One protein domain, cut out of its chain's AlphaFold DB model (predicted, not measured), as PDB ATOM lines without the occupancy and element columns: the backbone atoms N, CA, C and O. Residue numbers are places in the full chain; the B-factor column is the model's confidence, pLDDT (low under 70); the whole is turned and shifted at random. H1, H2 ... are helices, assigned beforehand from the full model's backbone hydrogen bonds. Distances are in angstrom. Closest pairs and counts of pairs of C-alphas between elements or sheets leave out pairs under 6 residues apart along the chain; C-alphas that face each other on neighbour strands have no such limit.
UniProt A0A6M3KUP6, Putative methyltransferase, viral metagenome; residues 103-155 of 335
ATOM      1  N   GLU A 103     -11.407  46.706   8.838       82.56
ATOM      2  CA  GLU A 103     -11.780  48.105   8.632       82.56
ATOM      3  C   GLU A 103     -10.536  48.965   8.418       82.56
ATOM      4  O   GLU A 103      -9.482  48.726   9.008       82.56
ATOM      5  N   PHE A 104     -10.667  49.986   7.572       82.25
ATOM      6  CA  PHE A 104      -9.557  50.837   7.145       82.25
ATOM      7  C   PHE A 104      -8.712  51.371   8.315       82.25
ATOM      8  O   PHE A 104      -7.490  51.423   8.216       82.25
ATOM      9  N   THR A 105      -9.348  51.711   9.440       80.25
ATOM     10  CA  THR A 105      -8.695  52.241  10.649       80.25
ATOM     11  C   THR A 105      -7.957  51.194  11.479       80.25
ATOM     12  O   THR A 105      -7.110  51.560  12.286       80.25
ATOM     13  N   ASN A 106      -8.266  49.911  11.288       77.50
ATOM     14  CA  ASN A 106      -7.715  48.803  12.071       77.50
ATOM     15  C   ASN A 106      -6.568  48.092  11.333       77.50
ATOM     16  O   ASN A 106      -5.988  47.140  11.851       77.50
ATOM     17  N   ARG A 107      -6.230  48.545  10.119       89.62
ATOM     18  CA  ARG A 107      -5.109  48.019   9.333       89.62
ATOM     19  C   ARG A 107      -3.793  48.507   9.922       89.62
ATOM     20  O   ARG A 107      -3.576  49.706  10.101       89.62
ATOM     21  N   ILE A 108      -2.894  47.571  10.196       87.00
ATOM     22  CA  ILE A 108      -1.606  47.857  10.819       87.00
ATOM     23  C   ILE A 108      -0.617  48.323   9.742       87.00
ATOM     24  O   ILE A 108      -0.172  47.538   8.908       87.00
ATOM     25  N   VAL A 109      -0.271  49.612   9.762       84.62
ATOM     26  CA  VAL A 109       0.467  50.290   8.676       84.62
ATOM     27  C   VAL A 109       1.914  49.830   8.478       84.62
ATOM     28  O   VAL A 109       2.461  50.020   7.397       84.62
ATOM     29  N   ASN A 110       2.547  49.236   9.491       86.50
ATOM     30  CA  ASN A 110       3.891  48.654   9.383       86.50
ATOM     31  C   ASN A 110       3.880  47.188   8.911       86.50
ATOM     32  O   ASN A 110       4.939  46.566   8.868       86.50
ATOM     33  N   LEU A 111       2.714  46.636   8.557       91.06
ATOM     34  CA  LEU A 111       2.569  45.292   8.001       91.06
ATOM     35  C   LEU A 111       2.059  45.344   6.559       91.06
ATOM     36  O   LEU A 111       1.275  46.212   6.176       91.06
ATOM     37  N   GLU A 112       2.463  44.365   5.753       90.44
ATOM     38  CA  GLU A 112       2.015  44.256   4.367       90.44
ATOM     39  C   GLU A 112       0.561  43.762   4.287       90.44
ATOM     40  O   GLU A 112       0.011  43.145   5.210       90.44
ATOM     41  N   PHE A 113      -0.055  43.933   3.115       92.25
ATOM     42  CA  PHE A 113      -1.337  43.302   2.787       92.25
ATOM     43  C   PHE A 113      -1.315  41.783   3.049       92.25
ATOM     44  O   PHE A 113      -2.269  41.196   3.564       92.25
ATOM     45  N   THR A 114      -0.195  41.133   2.719       92.44
ATOM     46  CA  THR A 114      -0.032  39.683   2.858       92.44
ATOM     47  C   THR A 114      -0.110  39.221   4.314       92.44
ATOM     48  O   THR A 114      -0.650  38.141   4.561       92.44
ATOM     49  N   HIS A 115       0.352  40.015   5.289       94.94
ATOM     50  CA  HIS A 115       0.194  39.688   6.714       94.94
ATOM     51  C   HIS A 115      -1.273  39.626   7.119       94.94
ATOM     52  O   HIS A 115      -1.699  38.639   7.715       94.94
ATOM     53  N   HIS A 116      -2.057  40.627   6.718       94.88
ATOM     54  CA  HIS A 116      -3.499  40.689   6.964       94.88
ATOM     55  C   HIS A 116      -4.211  39.496   6.332       94.88
ATOM     56  O   HIS A 116      -4.958  38.789   7.001       94.88
ATOM     57  N   LYS A 117      -3.877  39.171   5.079       94.19
ATOM     58  CA  LYS A 117      -4.381  37.960   4.421       94.19
ATOM     59  C   LYS A 117      -4.059  36.678   5.204       94.19
ATOM     60  O   LYS A 117      -4.906  35.797   5.309       94.19
ATOM     61  N   ILE A 118      -2.841  36.538   5.733       93.25
ATOM     62  CA  ILE A 118      -2.448  35.352   6.511       93.25
ATOM     63  C   ILE A 118      -3.188  35.301   7.846       93.25
ATOM     64  O   ILE A 118      -3.577  34.212   8.262       93.25
ATOM     65  N   ALA A 119      -3.380  36.433   8.520       94.06
ATOM     66  CA  ALA A 119      -3.940  36.486   9.865       94.06
ATOM     67  C   ALA A 119      -5.444  36.174   9.930       94.06
ATOM     68  O   ALA A 119      -5.887  35.709  10.977       94.06
ATOM     69  N   GLN A 120      -6.201  36.333   8.834       91.56
ATOM     70  CA  GLN A 120      -7.661  36.130   8.802       91.56
ATOM     71  C   GLN A 120      -8.117  34.858   9.538       91.56
ATOM     72  O   GLN A 120      -7.606  33.759   9.292       91.56
ATOM     73  N   GLY A 121      -9.100  35.001  10.426       87.44
ATOM     74  CA  GLY A 121      -9.621  33.924  11.268       87.44
ATOM     75  C   GLY A 121      -9.946  34.404  12.686       87.44
ATOM     76  O   GLY A 121      -9.907  35.606  12.938       87.44
ATOM     77  N   PRO A 122     -10.253  33.481  13.614       86.06
ATOM     78  CA  PRO A 122     -10.650  33.826  14.982       86.06
ATOM     79  C   PRO A 122      -9.620  34.666  15.751       86.06
ATOM     80  O   PRO A 122     -10.005  35.589  16.458       86.06
ATOM     81  N   ASP A 123      -8.324  34.400  15.553       89.00
ATOM     82  CA  ASP A 123      -7.229  35.033  16.311       89.00
ATOM     83  C   ASP A 123      -6.539  36.168  15.525       89.00
ATOM     84  O   ASP A 123      -5.363  36.470  15.743       89.00
ATOM     85  N   GLN A 124      -7.228  36.756  14.540       92.38
ATOM     86  CA  GLN A 124      -6.611  37.665  13.570       92.38
ATOM     87  C   GLN A 124      -5.935  38.890  14.200       92.38
ATOM     88  O   GLN A 124      -4.819  39.232  13.807       92.38
ATOM     89  N   ASP A 125      -6.571  39.515  15.191       92.44
ATOM     90  CA  ASP A 125      -6.073  40.750  15.802       92.44
ATOM     91  C   ASP A 125      -4.818  40.472  16.636       92.44
ATOM     92  O   ASP A 125      -3.817  41.180  16.533       92.44
ATOM     93  N   GLU A 126      -4.815  39.376  17.398       94.38
ATOM     94  CA  GLU A 126      -3.663  38.958  18.199       94.38
ATOM     95  C   GLU A 126      -2.465  38.536  17.338       94.38
ATOM     96  O   GLU A 126      -1.311  38.724  17.732       94.38
ATOM     97  N   LEU A 127      -2.726  37.927  16.178       95.19
ATOM     98  CA  LEU A 127      -1.697  37.532  15.217       95.19
ATOM     99  C   LEU A 127      -1.062  38.750  14.545       95.19
ATOM    100  O   LEU A 127       0.160  38.795  14.399       95.19
ATOM    101  N   LEU A 128      -1.871  39.739  14.159       95.44
ATOM    102  CA  LEU A 128      -1.378  40.983  13.573       95.44
ATOM    103  C   LEU A 128      -0.619  41.829  14.590       95.44
ATOM    104  O   LEU A 128       0.462  42.320  14.274       95.44
ATOM    105  N   GLN A 129      -1.124  41.938  15.821       95.25
ATOM    106  CA  GLN A 129      -0.411  42.636  16.886       95.25
ATOM    107  C   GLN A 129       0.944  41.975  17.162       95.25
ATOM    108  O   GLN A 129       1.969  42.650  17.159       95.25
ATOM    109  N   TRP A 130       0.976  40.643  17.287       96.81
ATOM    110  CA  TRP A 130       2.227  39.901  17.448       96.81
ATOM    111  C   TRP A 130       3.194  40.133  16.280       96.81
ATOM    112  O   TRP A 130       4.382  40.359  16.508       96.81
ATOM    113  N   ALA A 131       2.705  40.106  15.035       97.12
ATOM    114  CA  ALA A 131       3.544  40.344  13.865       97.12
ATOM    115  C   ALA A 131       4.135  41.758  13.868       97.12
ATOM    116  O   ALA A 131       5.312  41.926  13.553       97.12
ATOM    117  N   SER A 132       3.334  42.751  14.253       95.12
ATOM    118  CA  SER A 132       3.753  44.146  14.373       95.12
ATOM    119  C   SER A 132       4.834  44.318  15.439       95.12
ATOM    120  O   SER A 132       5.917  44.821  15.141       95.12
ATOM    121  N   ASP A 133       4.580  43.820  16.651       96.44
ATOM    122  CA  ASP A 133       5.477  43.970  17.802       96.44
ATOM    123  C   ASP A 133       6.842  43.304  17.574       96.44
ATOM    124  O   ASP A 133       7.859  43.758  18.099       96.44
ATOM    125  N   ASN A 134       6.877  42.234  16.772       96.69
ATOM    126  CA  ASN A 134       8.090  41.466  16.486       96.69
ATOM    127  C   ASN A 134       8.734  41.808  15.131       96.69
ATOM    128  O   ASN A 134       9.745  41.199  14.788       96.69
ATOM    129  N   ASN A 135       8.180  42.752  14.355       95.31
ATOM    130  CA  ASN A 135       8.561  42.994  12.953       95.31
ATOM    131  C   ASN A 135       8.630  41.693  12.128       95.31
ATOM    132  O   ASN A 135       9.557  41.476  11.346       95.31
ATOM    133  N   ALA A 136       7.663  40.800  12.346       96.12
ATOM    134  CA  ALA A 136       7.683  39.458  11.790       96.12
ATOM    135  C   ALA A 136       7.482  39.479  10.271       96.12
ATOM    136  O   ALA A 136       6.628  40.184   9.732       96.12
ATOM    137  N   THR A 137       8.213  38.626   9.569       95.75
ATOM    138  CA  THR A 137       7.988  38.317   8.157       95.75
ATOM    139  C   THR A 137       6.675  37.550   7.957       95.75
ATOM    140  O   THR A 137       6.131  36.915   8.865       95.75
ATOM    141  N   THR A 138       6.175  37.512   6.717       92.38
ATOM    142  CA  THR A 138       4.996  36.691   6.375       92.38
ATOM    143  C   THR A 138       5.230  35.191   6.592       92.38
ATOM    144  O   THR A 138       4.279  34.432   6.773       92.38
ATOM    145  N   SER A 139       6.485  34.732   6.566       90.62
ATOM    146  CA  SER A 139       6.847  33.343   6.867       90.62
ATOM    147  C   SER A 139       6.684  33.040   8.357       90.62
ATOM    148  O   SER A 139       6.016  32.074   8.727       90.62
ATOM    149  N   GLU A 140       7.210  33.916   9.214       94.06
ATOM    150  CA  GLU A 140       7.106  33.789  10.671       94.06
ATOM    151  C   GLU A 140       5.653  33.874  11.139       94.06
ATOM    152  O   GLU A 140       5.231  33.061  11.957       94.06
ATOM    153  N   LEU A 141       4.846  34.763  10.551       95.19
ATOM    154  CA  LEU A 141       3.415  34.838  10.853       95.19
ATOM    155  C   LEU A 141       2.662  33.546  10.488       95.19
ATOM    156  O   LEU A 141       1.808  33.096  11.250       95.19
ATOM    157  N   ARG A 142       2.977  32.910   9.347       90.94
ATOM    158  CA  ARG A 142       2.394  31.597   9.000       90.94
ATOM    159  C   ARG A 142       2.779  30.536  10.026       90.94
ATOM    160  O   ARG A 142       1.926  29.739  10.415       90.94
ATOM    161  N   HIS A 143       4.042  30.527  10.450       87.62
ATOM    162  CA  HIS A 143       4.533  29.587  11.451       87.62
ATOM    163  C   HIS A 143       3.845  29.799  12.805       87.62
ATOM    164  O   HIS A 143       3.356  28.838  13.393       87.62
ATOM    165  N   GLU A 144       3.711  31.045  13.257       92.19
ATOM    166  CA  GLU A 144       3.030  31.377  14.509       92.19
ATOM    167  C   GLU A 144       1.541  31.014  14.463       92.19
ATOM    168  O   GLU A 144       1.034  30.367  15.380       92.19
ATOM    169  N   LYS A 145       0.843  31.335  13.366       89.38
ATOM    170  CA  LYS A 145      -0.559  30.936  13.174       89.38
ATOM    171  C   LYS A 145      -0.732  29.417  13.251       89.38
ATOM    172  O   LYS A 145      -1.643  28.929  13.920       89.38
ATOM    173  N   ARG A 146       0.158  28.661  12.598       84.75
ATOM    174  CA  ARG A 146       0.185  27.193  12.667       84.75
ATOM    175  C   ARG A 146       0.447  26.706  14.094       84.75
ATOM    176  O   ARG A 146      -0.289  25.857  14.578       84.75
ATOM    177  N   ARG A 147       1.430  27.282  14.791       85.38
ATOM    178  CA  ARG A 147       1.772  26.932  16.177       85.38
ATOM    179  C   ARG A 147       0.589  27.133  17.126       85.38
ATOM    180  O   ARG A 147       0.299  26.250  17.930       85.38
ATOM    181  N   ARG A 148      -0.114  28.269  17.033       86.25
ATOM    182  CA  ARG A 148      -1.307  28.555  17.853       86.25
ATOM    183  C   ARG A 148      -2.432  27.559  17.592       86.25
ATOM    184  O   ARG A 148      -3.010  27.033  18.541       86.25
ATOM    185  N   ARG A 149      -2.686  27.241  16.318       82.12
ATOM    186  CA  ARG A 149      -3.643  26.198  15.922       82.12
ATOM    187  C   ARG A 149      -3.276  24.846  16.542       82.12
ATOM    188  O   ARG A 149      -4.125  24.227  17.175       82.12
ATOM    189  N   ASP A 150      -2.021  24.424  16.421       78.56
ATOM    190  CA  ASP A 150      -1.542  23.131  16.929       78.56
ATOM    191  C   ASP A 150      -1.654  23.043  18.475       78.56
ATOM    192  O   ASP A 150      -2.026  22.001  19.024       78.56
ATOM    193  N   ILE A 151      -1.426  24.153  19.191       77.31
ATOM    194  CA  ILE A 151      -1.647  24.254  20.648       77.31
ATOM    195  C   ILE A 151      -3.132  24.144  20.999       77.31
ATOM    196  O   ILE A 151      -3.496  23.411  21.914       77.31
ATOM    197  N   SER A 152      -3.998  24.844  20.266       76.69
ATOM    198  CA  SER A 152      -5.447  24.787  20.483       76.69
ATOM    199  C   SER A 152      -5.992  23.361  20.313       76.69
ATOM    200  O   SER A 152      -6.812  22.903  21.109       76.69
ATOM    201  N   ILE A 153      -5.471  22.602  19.340       72.81
ATOM    202  CA  ILE A 153      -5.838  21.191  19.117       72.81
ATOM    203  C   ILE A 153      -5.391  20.274  20.269       72.81
ATOM    204  O   ILE A 153      -6.011  19.242  20.521       72.81
ATOM    205  N   SER A 154      -4.325  20.640  20.983       71.19
ATOM    206  CA  SER A 154      -3.722  19.831  22.049       71.19
ATOM    207  C   SER A 154      -4.077  20.287  23.473       71.19
ATOM    208  O   SER A 154      -3.550  19.749  24.448       71.19
ATOM    209  N   ALA A 155      -5.007  21.238  23.623       68.75
ATOM    210  CA  ALA A 155      -5.309  21.882  24.903       68.75
ATOM    211  C   ALA A 155      -6.111  21.015  25.898       68.75
ATOM    212  O   ALA A 155      -6.176  21.347  27.085       68.75
TER     213      ALA A 155
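This is residues 103 to 155 of the 335 residues of the protein "Putative methyltransferase" of viral metagenome (UniProt A0A6M3KUP6). One long helix, H3, packs with its first part on two shorter helices, H1 and H2, while residues 150 to 155, with the end of H3, stick out. H1 runs beside that first part in almost the same direction, and H2 slants steeply to both. The printed part has 53 residues with three named helices in the order H1, H2, H3: all helix, compact with a radius of gyration of the C-alphas of 10.9 A, spanning 34 by 20 by 16 A.

Start at H3, residues 138 to 153. Its residues 138 to 145 alone touch H1, residues 113 to 119, at a shallow tilt of 13 degrees, the same way; the closest C-alphas, of His 115 and Thr 138, are 5.7 A apart. Its residues 141 to 145 alone touch H2, residues 124 to 133, at a steep tilt of 48 degrees, opposite ways; closest are C-alphas Ala 131 and Leu 141, 6.3 A. H1 and H2 touch at a steep tilt of 59 degrees, opposite ways, with C-alphas Ala 119 and Leu 127 closest, 5.9 A. Every O i to N i+4 pair is within hydrogen-bond range in H1, H2 and H3.

Find C-alpha 138 at (4.996, 36.691, 6.375); H3 runs 22.8 A to C-alpha 153 at (-5.838, 21.191, 19.117). H1 measures 10.2 A, H2 14.3 A.

C-alphas Phe 104 and Ser 154 are farthest apart, 34.9 A. Both links are tight, the printed part has no cut, and residue 155 is under pLDDT 70.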